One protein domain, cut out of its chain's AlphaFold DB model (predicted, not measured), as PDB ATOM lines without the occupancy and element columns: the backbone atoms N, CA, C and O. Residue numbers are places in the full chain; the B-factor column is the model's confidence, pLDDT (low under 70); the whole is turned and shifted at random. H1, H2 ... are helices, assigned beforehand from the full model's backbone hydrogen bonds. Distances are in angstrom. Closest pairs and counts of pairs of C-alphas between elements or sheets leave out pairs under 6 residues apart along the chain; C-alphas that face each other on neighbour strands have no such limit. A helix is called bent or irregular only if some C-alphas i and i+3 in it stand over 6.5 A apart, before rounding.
ATOM      1  N   SER A 119     148.898 137.565 255.914       49.34
ATOM      2  CA  SER A 119     148.243 138.845 255.648       49.34
ATOM      3  C   SER A 119     147.137 139.242 256.625       49.34
ATOM      4  O   SER A 119     146.992 140.435 256.886       49.34
ATOM      5  N   ARG A 120     146.376 138.292 257.190       49.78
ATOM      6  CA  ARG A 120     145.328 138.625 258.170       49.78
ATOM      7  C   ARG A 120     145.914 139.027 259.517       49.78
ATOM      8  O   ARG A 120     145.608 140.121 259.976       49.78
ATOM      9  N   ASN A 121     146.812 138.218 260.081       58.66
ATOM     10  CA  ASN A 121     147.455 138.522 261.363       58.66
ATOM     11  C   ASN A 121     148.207 139.862 261.319       58.66
ATOM     12  O   ASN A 121     148.220 140.591 262.303       58.66
ATOM     13  N   ILE A 122     148.822 140.202 260.181       59.53
ATOM     14  CA  ILE A 122     149.587 141.446 260.015       59.53
ATOM     15  C   ILE A 122     148.666 142.662 259.969       59.53
ATOM     16  O   ILE A 122     148.944 143.646 260.646       59.53
ATOM     17  N   ALA A 123     147.566 142.601 259.215       60.19
ATOM     18  CA  ALA A 123     146.600 143.692 259.180       60.19
ATOM     19  C   ALA A 123     145.932 143.888 260.554       60.19
ATOM     20  O   ALA A 123     145.897 145.003 261.064       60.19
ATOM     21  N   GLU A 124     145.511 142.801 261.201       62.72
ATOM     22  CA  GLU A 124     144.894 142.801 262.535       62.72
ATOM     23  C   GLU A 124     145.838 143.380 263.612       62.72
ATOM     24  O   GLU A 124     145.428 144.209 264.422       62.72
ATOM     25  N   MET A 125     147.131 143.048 263.554       61.88
ATOM     26  CA  MET A 125     148.174 143.544 264.465       61.88
ATOM     27  C   MET A 125     148.641 144.981 264.161       61.88
ATOM     28  O   MET A 125     148.970 145.721 265.087       61.88
ATOM     29  N   MET A 126     148.615 145.408 262.894       63.25
ATOM     30  CA  MET A 126     148.839 146.804 262.471       63.25
ATOM     31  C   MET A 126     147.586 147.690 262.622       63.25
ATOM     32  O   MET A 126     147.647 148.880 262.323       63.25
ATOM     33  N   LYS A 127     146.450 147.128 263.069       67.69
ATOM     34  CA  LYS A 127     145.120 147.771 263.127       67.69
ATOM     35  C   LYS A 127     144.570 148.240 261.764       67.69
ATOM     36  O   LYS A 127     143.713 149.117 261.720       67.69
ATOM     37  N   LEU A 128     145.029 147.633 260.669       70.31
ATOM     38  CA  LEU A 128     144.570 147.888 259.301       70.31
ATOM     39  C   LEU A 128     143.287 147.103 258.991       70.31
ATOM     40  O   LEU A 128     143.193 145.887 259.197       70.31
ATOM     41  N   ASN A 129     142.301 147.787 258.428       69.31
ATOM     42  CA  ASN A 129     141.013 147.233 258.054       69.31
ATOM     43  C   ASN A 129     141.102 146.456 256.730       69.31
ATOM     44  O   ASN A 129     140.989 147.020 255.645       69.31
ATOM     45  N   THR A 130     141.193 145.126 256.812       64.12
ATOM     46  CA  THR A 130     141.167 144.210 255.642       64.12
ATOM     47  C   THR A 130     139.916 144.302 254.748       64.12
ATOM     48  O   THR A 130     139.857 143.627 253.720       64.12
ATOM     49  N   ARG A 131     138.901 145.101 255.117       68.25
ATOM     50  CA  ARG A 131     137.723 145.394 254.282       68.25
ATOM     51  C   ARG A 131     137.884 146.655 253.424       68.25
ATOM     52  O   ARG A 131     137.113 146.821 252.485       68.25
ATOM     53  N   ASP A 132     138.856 147.519 253.721       77.50
ATOM     54  CA  ASP A 132     139.241 148.631 252.851       77.50
ATOM     55  C   ASP A 132     140.299 148.142 251.848       77.50
ATOM     56  O   ASP A 132     141.339 147.593 252.223       77.50
ATOM     57  N   ALA A 133     140.042 148.343 250.554       74.12
ATOM     58  CA  ALA A 133     140.961 147.956 249.488       74.12
ATOM     59  C   ALA A 133     142.329 148.661 249.594       74.12
ATOM     60  O   ALA A 133     143.352 148.054 249.277       74.12
ATOM     61  N   ARG A 134     142.365 149.909 250.074       74.25
ATOM     62  CA  ARG A 134     143.581 150.713 250.250       74.25
ATOM     63  C   ARG A 134     144.430 150.194 251.406       74.25
ATOM     64  O   ARG A 134     145.635 150.016 251.245       74.25
ATOM     65  N   GLU A 135     143.819 149.896 252.549       75.50
ATOM     66  CA  GLU A 135     144.541 149.360 253.710       75.50
ATOM     67  C   GLU A 135     144.972 147.904 253.492       75.50
ATOM     68  O   GLU A 135     146.091 147.528 253.850       75.50
ATOM     69  N   GLN A 136     144.165 147.104 252.787       68.06
ATOM     70  CA  GLN A 136     144.572 145.777 252.325       68.06
ATOM     71  C   GLN A 136     145.738 145.845 251.319       68.06
ATOM     72  O   GLN A 136     146.626 144.989 251.357       68.06
ATOM     73  N   GLN A 137     145.786 146.859 250.446       72.94
ATOM     74  CA  GLN A 137     146.914 147.089 249.538       72.94
ATOM     75  C   GLN A 137     148.186 147.502 250.298       72.94
ATOM     76  O   GLN A 137     149.263 146.995 249.982       72.94
ATOM     77  N   ILE A 138     148.070 148.340 251.335       70.50
ATOM     78  CA  ILE A 138     149.181 148.700 252.236       70.50
ATOM     79  C   ILE A 138     149.712 147.455 252.961       70.50
ATOM     80  O   ILE A 138     150.914 147.193 252.915       70.50
ATOM     81  N   ALA A 139     148.835 146.633 253.547       70.12
ATOM     82  CA  ALA A 139     149.227 145.377 254.188       70.12
ATOM     83  C   ALA A 139     149.961 144.440 253.206       70.12
ATOM     84  O   ALA A 139     151.023 143.907 253.532       70.12
ATOM     85  N   ASN A 140     149.453 144.298 251.976       71.12
ATOM     86  CA  ASN A 140     150.090 143.493 250.929       71.12
ATOM     87  C   ASN A 140     151.476 144.035 250.523       71.12
ATOM     88  O   ASN A 140     152.397 143.244 250.317       71.12
ATOM     89  N   GLN A 141     151.662 145.358 250.451       73.75
ATOM     90  CA  GLN A 141     152.971 145.965 250.174       73.75
ATOM     91  C   GLN A 141     153.970 145.777 251.324       73.75
ATOM     92  O   GLN A 141     155.146 145.539 251.061       73.75
ATOM     93  N   ILE A 142     153.526 145.848 252.583       68.81
ATOM     94  CA  ILE A 142     154.382 145.595 253.757       68.81
ATOM     95  C   ILE A 142     154.874 144.140 253.752       68.81
ATOM     96  O   ILE A 142     156.064 143.892 253.944       68.81
ATOM     97  N   ILE A 143     153.988 143.187 253.448       67.50
ATOM     98  CA  ILE A 143     154.328 141.760 253.306       67.50
ATOM     99  C   ILE A 143     155.346 141.547 252.184       67.50
ATOM    100  O   ILE A 143     156.354 140.878 252.392       67.50
ATOM    101  N   GLY A 144     155.118 142.152 251.014       68.31
ATOM    102  CA  GLY A 144     156.011 142.036 249.857       68.31
ATOM    103  C   GLY A 144     157.388 142.695 250.023       68.31
ATOM    104  O   GLY A 144     158.253 142.482 249.180       68.31
ATOM    105  N   ARG A 145     157.610 143.485 251.085       74.69
ATOM    106  CA  ARG A 145     158.895 144.144 251.384       74.69
ATOM    107  C   ARG A 145     159.791 143.381 252.363       74.69
ATOM    108  O   ARG A 145     160.931 143.793 252.548       74.69
ATOM    109  N   PHE A 146     159.311 142.313 253.004       81.94
ATOM    110  CA  PHE A 146     160.104 141.556 253.978       81.94
ATOM    111  C   PHE A 146     160.600 140.225 253.399       81.94
ATOM    112  O   PHE A 146     159.842 139.259 253.299       81.94
ATOM    113  N   ASP A 147     161.892 140.153 253.084       83.12
ATOM    114  CA  ASP A 147     162.559 138.894 252.749       83.12
ATOM    115  C   ASP A 147     163.173 138.251 254.010       83.12
ATOM    116  O   ASP A 147     164.036 138.826 254.680       83.12
ATOM    117  N   ARG A 148     162.733 137.024 254.327       84.25
ATOM    118  CA  ARG A 148     163.235 136.232 255.464       84.25
ATOM    119  C   ARG A 148     164.723 135.905 255.327       84.25
ATOM    120  O   ARG A 148     165.443 135.943 256.321       84.25
ATOM    121  N   LEU A 149     165.186 135.530 254.137       81.50
ATOM    122  CA  LEU A 149     166.577 135.151 253.903       81.50
ATOM    123  C   LEU A 149     167.497 136.364 253.995       81.50
ATOM    124  O   LEU A 149     168.589 136.225 254.548       81.50
ATOM    125  N   ASP A 150     167.051 137.522 253.509       82.94
ATOM    126  CA  ASP A 150     167.843 138.750 253.518       82.94
ATOM    127  C   ASP A 150     167.928 139.389 254.910       82.94
ATOM    128  O   ASP A 150     169.031 139.673 255.377       82.94
ATOM    129  N   PHE A 151     166.824 139.440 255.667       88.94
ATOM    130  CA  PHE A 151     166.869 139.755 257.105       88.94
ATOM    131  C   PHE A 151     167.880 138.857 257.845       88.94
ATOM    132  O   PHE A 151     168.727 139.330 258.604       88.94
ATOM    133  N   GLN A 152     167.858 137.551 257.566       89.25
ATOM    134  CA  GLN A 152     168.797 136.598 258.159       89.25
ATOM    135  C   GLN A 152     170.240 136.724 257.641       89.25
ATOM    136  O   GLN A 152     171.150 136.214 258.296       89.25
ATOM    137  N   ARG A 153     170.483 137.353 256.484       83.50
ATOM    138  CA  ARG A 153     171.836 137.745 256.052       83.50
ATOM    139  C   ARG A 153     172.299 138.956 256.845       83.50
ATOM    140  O   ARG A 153     173.365 138.885 257.438       83.50
ATOM    141  N   LEU A 154     171.476 140.002 256.934       85.00
ATOM    142  CA  LEU A 154     171.794 141.235 257.661       85.00
ATOM    143  C   LEU A 154     172.152 140.967 259.131       85.00
ATOM    144  O   LEU A 154     173.162 141.482 259.603       85.00
ATOM    145  N   VAL A 155     171.414 140.096 259.831       87.06
ATOM    146  CA  VAL A 155     171.750 139.702 261.217       87.06
ATOM    147  C   VAL A 155     173.093 138.955 261.297       87.06
ATOM    148  O   VAL A 155     173.857 139.183 262.231       87.06
ATOM    149  N   VAL A 156     173.428 138.098 260.324       84.00
ATOM    150  CA  VAL A 156     174.736 137.410 260.280       84.00
ATOM    151  C   VAL A 156     175.868 138.393 259.965       84.00
ATOM    152  O   VAL A 156     176.875 138.395 260.666       84.00
ATOM    153  N   SER A 157     175.701 139.258 258.962       78.50
ATOM    154  CA  SER A 157     176.680 140.283 258.587       78.50
ATOM    155  C   SER A 157     176.925 141.294 259.707       78.50
ATOM    156  O   SER A 157     178.069 141.679 259.921       78.50
ATOM    157  N   TRP A 158     175.890 141.678 260.460       83.00
ATOM    158  CA  TRP A 158     176.035 142.501 261.662       83.00
ATOM    159  C   TRP A 158     176.930 141.813 262.699       83.00
ATOM    160  O   TRP A 158     177.955 142.382 263.062       83.00
ATOM    161  N   ILE A 159     176.610 140.572 263.091       81.38
ATOM    162  CA  ILE A 159     177.371 139.797 264.091       81.38
ATOM    163  C   ILE A 159     178.852 139.634 263.700       81.38
ATOM    164  O   ILE A 159     179.721 139.710 264.568       81.38
ATOM    165  N   ILE A 160     179.143 139.434 262.408       69.25
ATOM    166  CA  ILE A 160     180.516 139.380 261.878       69.25
ATOM    167  C   ILE A 160     181.192 140.752 262.005       69.25
ATOM    168  O   ILE A 160     182.261 140.860 262.605       69.25
ATOM    169  N   ASN A 161     180.569 141.805 261.472       66.06
ATOM    170  CA  ASN A 161     181.170 143.140 261.388       66.06
ATOM    171  C   ASN A 161     181.350 143.808 262.763       66.06
ATOM    172  O   ASN A 161     182.254 144.624 262.924       66.06
ATOM    173  N   SER A 162     180.528 143.460 263.760       65.44
ATOM    174  CA  SER A 162     180.684 143.896 265.154       65.44
ATOM    175  C   SER A 162     181.489 142.915 266.021       65.44
ATOM    176  O   SER A 162     181.468 143.051 267.245       65.44
ATOM    177  N   ASN A 163     182.151 141.915 265.418       66.44
ATOM    178  CA  ASN A 163     182.922 140.847 266.078       66.44
ATOM    179  C   ASN A 163     182.246 140.309 267.356       66.44
ATOM    180  O   ASN A 163     182.810 140.311 268.450       66.44
ATOM    181  N   SER A 164     180.967 139.956 267.234       73.00
ATOM    182  CA  SER A 164     180.074 139.754 268.374       73.00
ATOM    183  C   SER A 164     179.693 138.288 268.586       73.00
ATOM    184  O   SER A 164     179.698 137.465 267.672       73.00
ATOM    185  N   SER A 165     179.338 137.936 269.826       79.50
ATOM    186  CA  SER A 165     178.990 136.555 270.180       79.50
ATOM    187  C   SER A 165     177.752 136.077 269.420       79.50
ATOM    188  O   SER A 165     176.694 136.700 269.490       79.50
ATOM    189  N   PHE A 166     177.837 134.909 268.769       82.50
ATOM    190  CA  PHE A 166     176.731 134.336 267.986       82.50
ATOM    191  C   PHE A 166     175.441 134.140 268.808       82.50
ATOM    192  O   PHE A 166     174.348 134.102 268.240       82.50
ATOM    193  N   ARG A 167     175.551 134.043 270.144       80.00
ATOM    194  CA  ARG A 167     174.412 133.971 271.076       80.00
ATOM    195  C   ARG A 167     173.577 135.255 271.131       80.00
ATOM    196  O   ARG A 167     172.425 135.168 271.531       80.00
ATOM    197  N   GLN A 168     174.081 136.408 270.682       83.75
ATOM    198  CA  GLN A 168     173.279 137.639 270.599       83.75
ATOM    199  C   GLN A 168     172.069 137.486 269.662       83.75
ATOM    200  O   GLN A 168     171.021 138.059 269.928       83.75
ATOM    201  N   SER A 169     172.149 136.624 268.636       87.06
ATOM    202  CA  SER A 169     170.984 136.254 267.802       87.06
ATOM    203  C   SER A 169     169.844 135.561 268.574       87.06
ATOM    204  O   SER A 169     168.737 135.394 268.052       87.06
ATOM    205  N   GLU A 170     170.102 135.157 269.818       89.25
ATOM    206  CA  GLU A 170     169.179 134.481 270.729       89.25
ATOM    207  C   GLU A 170     168.762 135.357 271.919       89.25
ATOM    208  O   GLU A 170     167.964 134.904 272.737       89.25
ATOM    209  N   ASP A 171     169.252 136.600 272.000       88.62
ATOM    210  CA  ASP A 171     168.931 137.518 273.092       88.62
ATOM    211  C   ASP A 171     167.428 137.886 273.112       88.62
ATOM    212  O   ASP A 171     166.885 138.295 272.076       88.62
ATOM    213  N   PRO A 172     166.731 137.769 274.262       87.69
ATOM    214  CA  PRO A 172     165.299 138.056 274.346       87.69
ATOM    215  C   PRO A 172     164.923 139.504 274.012       87.69
ATOM    216  O   PRO A 172     163.888 139.723 273.383       87.69
ATOM    217  N   TYR A 173     165.744 140.485 274.397       84.31
ATOM    218  CA  TYR A 173     165.455 141.906 274.185       84.31
ATOM    219  C   TYR A 173     165.704 142.312 272.733       84.31
ATOM    220  O   TYR A 173     164.867 142.988 272.138       84.31
ATOM    221  N   LEU A 174     166.793 141.834 272.121       86.88
ATOM    222  CA  LEU A 174     167.056 142.037 270.695       86.88
ATOM    223  C   LEU A 174     165.957 141.400 269.833       86.88
ATOM    224  O   LEU A 174     165.475 142.012 268.879       86.88
ATOM    225  N   ARG A 175     165.506 140.192 270.190       91.31
ATOM    226  CA  ARG A 175     164.389 139.534 269.499       91.31
ATOM    227  C   ARG A 175     163.077 140.290 269.670       91.31
ATOM    228  O   ARG A 175     162.382 140.476 268.675       91.31
ATOM    229  N   ALA A 176     162.766 140.774 270.872       84.56
ATOM    230  CA  ALA A 176     161.601 141.625 271.105       84.56
ATOM    231  C   ALA A 176     161.671 142.934 270.294       84.56
ATOM    232  O   ALA A 176     160.668 143.340 269.711       84.56
ATOM    233  N   ALA A 177     162.852 143.550 270.174       84.62
ATOM    234  CA  ALA A 177     163.060 144.733 269.341       84.62
ATOM    235  C   ALA A 177     162.836 144.441 267.845       84.62
ATOM    236  O   ALA A 177     162.149 145.209 267.175       84.62
ATOM    237  N   PHE A 178     163.336 143.316 267.318       90.31
ATOM    238  CA  PHE A 178     163.059 142.912 265.934       90.31
ATOM    239  C   PHE A 178     161.572 142.612 265.689       90.31
ATOM    240  O   PHE A 178     161.042 143.004 264.652       90.31
ATOM    241  N   GLU A 179     160.885 141.962 266.631       87.44
ATOM    242  CA  GLU A 179     159.444 141.691 266.524       87.44
ATOM    243  C   GLU A 179     158.587 142.960 266.632       87.44
ATOM    244  O   GLU A 179     157.568 143.055 265.955       87.44
ATOM    245  N   TYR A 180     159.010 143.943 267.432       82.38
ATOM    246  CA  TYR A 180     158.376 145.261 267.516       82.38
ATOM    247  C   TYR A 180     158.568 146.072 266.225       82.38
ATOM    248  O   TYR A 180     157.613 146.647 265.707       82.38
ATOM    249  N   LEU A 181     159.791 146.095 265.679       81.81
ATOM    250  CA  LEU A 181     160.113 146.817 264.443       81.81
ATOM    251  C   LEU A 181     159.469 146.182 263.204       81.81
ATOM    252  O   LEU A 181     159.068 146.901 262.289       81.81
ATOM    253  N   ASN A 182     159.365 144.851 263.152       81.38
ATOM    254  CA  ASN A 182     158.587 144.159 262.130       81.38
ATOM    255  C   ASN A 182     158.056 142.794 262.623       81.38
ATOM    256  O   ASN A 182     158.798 141.803 262.622       81.38
ATOM    257  N   PRO A 183     156.751 142.676 262.933       78.12
ATOM    258  CA  PRO A 183     156.155 141.423 263.402       78.12
ATOM    259  C   PRO A 183     156.283 140.227 262.442       78.12
ATOM    260  O   PRO A 183     156.209 139.077 262.883       78.12
ATOM    261  N   LEU A 184     156.540 140.461 261.144       76.38
ATOM    262  CA  LEU A 184     156.854 139.398 260.177       76.38
ATOM    263  C   LEU A 184     158.059 138.548 260.600       76.38
ATOM    264  O   LEU A 184     158.097 137.364 260.265       76.38
ATOM    265  N   VAL A 185     158.997 139.097 261.382       83.00
ATOM    266  CA  VAL A 185     160.129 138.345 261.950       83.00
ATOM    267  C   VAL A 185     159.636 137.158 262.788       83.00
ATOM    268  O   VAL A 185     160.196 136.064 262.687       83.00
ATOM    269  N   LYS A 186     158.543 137.334 263.545       80.44
ATOM    270  CA  LYS A 186     157.888 136.263 264.307       80.44
ATOM    271  C   LYS A 186     157.071 135.353 263.391       80.44
ATOM    272  O   LYS A 186     157.278 134.144 263.381       80.44
ATOM    273  N   THR A 187     156.169 135.931 262.593       74.12
ATOM    274  CA  THR A 187     155.185 135.185 261.778       74.12
ATOM    275  C   THR A 187     155.818 134.326 260.678       74.12
ATOM    276  O   THR A 187     155.207 133.361 260.234       74.12
ATOM    277  N   THR A 188     157.035 134.652 260.235       76.25
ATOM    278  CA  THR A 188     157.784 133.878 259.228       76.25
ATOM    279  C   THR A 188     158.918 133.034 259.819       76.25
ATOM    280  O   THR A 188     159.675 132.433 259.058       76.25
ATOM    281  N   GLU A 189     159.063 132.994 261.150       81.06
ATOM    282  CA  GLU A 189     160.198 132.373 261.854       81.06
ATOM    283  C   GLU A 189     161.566 132.883 261.346       81.06
ATOM    284  O   GLU A 189     162.491 132.112 261.062       81.06
ATOM    285  N   ALA A 190     161.713 134.196 261.160       84.50
ATOM    286  CA  ALA A 190     162.944 134.779 260.628       84.50
ATOM    287  C   ALA A 190     164.097 134.806 261.646       84.50
ATOM    288  O   ALA A 190     165.253 134.871 261.231       84.50
ATOM    289  N   HIS A 191     163.822 134.694 262.951       88.56
ATOM    290  CA  HIS A 191     164.857 134.549 263.985       88.56
ATOM    291  C   HIS A 191     165.832 133.402 263.681       88.56
ATOM    292  O   HIS A 191     165.436 132.327 263.229       88.56
ATOM    293  N   ILE A 192     167.114 133.610 263.981       87.31
ATOM    294  CA  ILE A 192     168.173 132.604 263.820       87.31
ATOM    295  C   ILE A 192     168.823 132.258 265.155       87.31
ATOM    296  O   ILE A 192     168.783 133.029 266.108       87.31
ATOM    297  N   THR A 193     169.388 131.057 265.221       88.12
ATOM    298  CA  THR A 193     170.124 130.538 266.380       88.12
ATOM    299  C   THR A 193     171.630 130.691 266.197       88.12
ATOM    300  O   THR A 193     172.109 130.756 265.061       88.12
ATOM    301  N   HIS A 194     172.401 130.619 267.284       82.38
ATOM    302  CA  HIS A 194     173.869 130.646 267.239       82.38
ATOM    303  C   HIS A 194     174.435 129.543 266.323       82.38
ATOM    304  O   HIS A 194     175.377 129.767 265.565       82.38
ATOM    305  N   ASN A 195     173.795 128.367 266.312       77.56
ATOM    306  CA  ASN A 195     174.109 127.262 265.400       77.56
ATOM    307  C   ASN A 195     173.815 127.582 263.923       77.56
ATOM    308  O   ASN A 195     174.482 127.054 263.035       77.56
ATOM    309  N   THR A 196     172.826 128.431 263.645       80.38
ATOM    310  CA  THR A 196     172.459 128.848 262.282       80.38
ATOM    311  C   THR A 196     173.381 129.956 261.777       80.38
ATOM    312  O   THR A 196     173.826 129.879 260.634       80.38
ATOM    313  N   VAL A 197     173.742 130.913 262.641       81.75
ATOM    314  CA  VAL A 197     174.796 131.912 262.391       81.75
ATOM    315  C   VAL A 197     176.111 131.202 262.047       81.75
ATOM    316  O   VAL A 197     176.633 131.379 260.947       81.75
ATOM    317  N   ARG A 198     176.577 130.291 262.917       73.44
ATOM    318  CA  ARG A 198     177.784 129.470 262.700       73.44
ATOM    319  C   ARG A 198     177.743 128.702 261.375       73.44
ATOM    320  O   ARG A 198     178.720 128.721 260.631       73.44
ATOM    321  N   ARG A 199     176.619 128.046 261.055       74.75
ATOM    322  CA  ARG A 199     176.461 127.293 259.798       74.75
ATOM    323  C   ARG A 199     176.566 128.200 258.568       74.75
ATOM    324  O   ARG A 199     177.238 127.822 257.617       74.75
ATOM    325  N   ARG A 200     175.945 129.385 258.590       75.38
ATOM    326  CA  ARG A 200     175.994 130.335 257.465       75.38
ATOM    327  C   ARG A 200     177.384 130.935 257.261       75.38
ATOM    328  O   ARG A 200     177.808 131.042 256.121       75.38
ATOM    329  N   ILE A 201     178.116 131.236 258.335       71.88
ATOM    330  CA  ILE A 201     179.518 131.684 258.248       71.88
ATOM    331  C   ILE A 201     180.384 130.613 257.563       71.88
ATOM    332  O   ILE A 201     181.128 130.913 256.633       71.88
ATOM    333  N   LEU A 202     180.237 129.343 257.955       62.97
ATOM    334  CA  LEU A 202     180.981 128.233 257.346       62.97
ATOM    335  C   LEU A 202     180.594 127.974 255.880       62.97
ATOM    336  O   LEU A 202     181.452 127.601 255.090       62.97
ATOM    337  N   GLN A 203     179.340 128.231 255.495       62.34
ATOM    338  CA  GLN A 203     178.891 128.182 254.096       62.34
ATOM    339  C   GLN A 203     179.472 129.303 253.212       62.34
ATOM    340  O   GLN A 203     179.344 129.210 251.997       62.34
ATOM    341  N   VAL A 204     180.083 130.339 253.800       60.75
ATOM    342  CA  VAL A 204     180.736 131.452 253.084       60.75
ATOM    343  C   VAL A 204     182.267 131.318 253.077       60.75
ATOM    344  O   VAL A 204     182.912 131.851 252.182       60.75
ATOM    345  N   LYS A 205     182.870 130.592 254.034       49.50
ATOM    346  CA  LYS A 205     184.340 130.441 254.146       49.50
ATOM    347  C   LYS A 205     184.927 129.255 253.347       49.50
ATOM    348  O   LYS A 205     186.138 129.067 253.379       49.50
ATOM    349  N   SER A 206     184.119 128.424 252.676       46.94
ATOM    350  CA  SER A 206     184.628 127.300 251.866       46.94
ATOM    351  C   SER A 206     183.623 126.789 250.825       46.94
ATOM    352  O   SER A 206     182.485 126.454 251.163       46.94
ATOM    353  N   ASP A 207     184.078 126.647 249.577       54.12
ATOM    354  CA  ASP A 207     183.316 126.039 248.478       54.12
ATOM    355  C   ASP A 207     183.297 124.498 248.516       54.12
ATOM    356  O   ASP A 207     182.489 123.866 247.831       54.12
ATOM    357  N   ASP A 208     184.134 123.853 249.331       49.56
ATOM    358  CA  ASP A 208     184.271 122.393 249.352       49.56
ATOM    359  C   ASP A 208     182.993 121.710 249.914       49.56
ATOM    360  O   ASP A 208     182.558 122.015 251.033       49.56
ATOM    361  N   PRO A 209     182.332 120.796 249.170       53.16
ATOM    362  CA  PRO A 209     181.187 120.029 249.673       53.16
ATOM    363  C   PRO A 209     181.497 119.176 250.916       53.16
ATOM    364  O   PRO A 209     180.640 119.030 251.788       53.16
ATOM    365  N   VAL A 210     182.707 118.621 251.018       54.81
ATOM    366  CA  VAL A 210     183.159 117.728 252.097       54.81
ATOM    367  C   VAL A 210     183.382 118.514 253.387       54.81
ATOM    368  O   VAL A 210     182.942 118.081 254.455       54.81
ATOM    369  N   VAL A 211     183.988 119.703 253.299       52.56
ATOM    370  CA  VAL A 211     184.127 120.622 254.444       52.56
ATOM    371  C   VAL A 211     182.751 121.087 254.924       52.56
ATOM    372  O   VAL A 211     182.480 121.057 256.123       52.56
ATOM    373  N   ARG A 212     181.836 121.421 254.004       49.62
ATOM    374  CA  ARG A 212     180.450 121.809 254.332       49.62
ATOM    375  C   ARG A 212     179.609 120.668 254.929       49.62
ATOM    376  O   ARG A 212     178.641 120.950 255.636       49.62
ATOM    377  N   ALA A 213     179.961 119.406 254.672       54.00
ATOM    378  CA  ALA A 213     179.299 118.231 255.244       54.00
ATOM    379  C   ALA A 213     179.803 117.867 256.656       54.00
ATOM    380  O   ALA A 213     179.036 117.347 257.471       54.00
ATOM    381  N   LYS A 214     181.074 118.145 256.976       56.50
ATOM    382  CA  LYS A 214     181.632 117.913 258.317       56.50
ATOM    383  C   LYS A 214     181.038 118.913 259.316       56.50
ATOM    384  O   LYS A 214     181.199 120.123 259.188       56.50
TER     385      LYS A 214
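AT A GLANCE: This is residues 119 to 214 of the 594 residues of the protein "Dimer_Tnp_hAT domain-containing protein" of Fusarium oxysporum f. sp. cubense (UniProt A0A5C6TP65). This is a loose, elongated run of short helices in which H2 and H3 follow each other along the long axis, the chain folds back through H4 and H5 to H6 near the middle, and then runs out again through H7 to H8 at the far end. H3, H4, H5 and H6 make an open ring, with H7 packed on H3 and H4, while H1 crosses H2 at the other end and residues 205 to 210 stick out. The printed part has 96 residues with eight named helices, H1 to H8 in order, and no named strand; its class is all helix. It is loose, with a radius of gyration of the C-alphas of 16.8 A, and spans 53 by 29 by 19 A.

HOW THE PARTS SIT: Begin at H3, residues 148 to 161, the longest helix. At Val 156 alone it only just touches H7, residues 194 to 202, with 3 pairs of C-alphas within 8 A; the closest are those of Val 156 and Val 197, 5.9 A apart, and the lines are about perpendicular at 82 degrees. With residues 155 to 159 alone, H3 only just touches H4, residues 166 to 170, again with 3 pairs; the closest C-alphas, of Ile 159 and Phe 166, are 6.7 A apart. H4 touches H7, closest at the C-alphas of Phe 166 and His 194, 4.7 A. H5, residues 172 to 181, is apart from H3. It touches H6, residues 184 to 187, only at the corner and only just, with 3 pairs; the closest C-alphas, of Glu 179 and Val 185, are 5.7 A apart. H6 is close to but not clearly touching H3, at the C-alphas of Val 185 and Arg 148, 7.5 A. Look next at H2, residues 133 to 144: it touches H1, residues 119 to 125, about perpendicular at 77 degrees, with the C-alphas of Ala 139 and Ala 123 closest at 5.9 A. H8, residues 209 to 213, touches no helix. Every O i to N i+4 pair is within hydrogen-bond range in H1, H2, H5, H7 and H8; H3 has 9 of 10, H4 has 0 of 1 but 2 of 2 O i to N i+3 pairs, and H6 is too short for an i+4 pair.

IN THESE COORDINATES: Find C-alpha 148 at (163.235, 136.232, 255.464); from there H3 runs 20.1 A to C-alpha 161 at (181.170, 143.140, 261.388). H2 is 16.2 A long, H5 14.2 A, H7 12.4 A and H1 10.0 A, the last from C-alpha 119 at (148.243, 138.845, 255.648). H4, H6 and H8 are shorter; H4 is neither bent nor irregular, but only just: C-alphas 166 and 169 are 6.1 A apart. H8 ends at C-alpha 213, at (179.299, 118.231, 255.244).

THE WHOLE: The two C-alphas farthest apart, those of Asp 132 and Val 210, are 53.7 A apart. The printed part has no cut and no long link. The mean pLDDT of the printed part is 73.8; look for values under 70 at residues 119 to 127 and 202 to 214, among others.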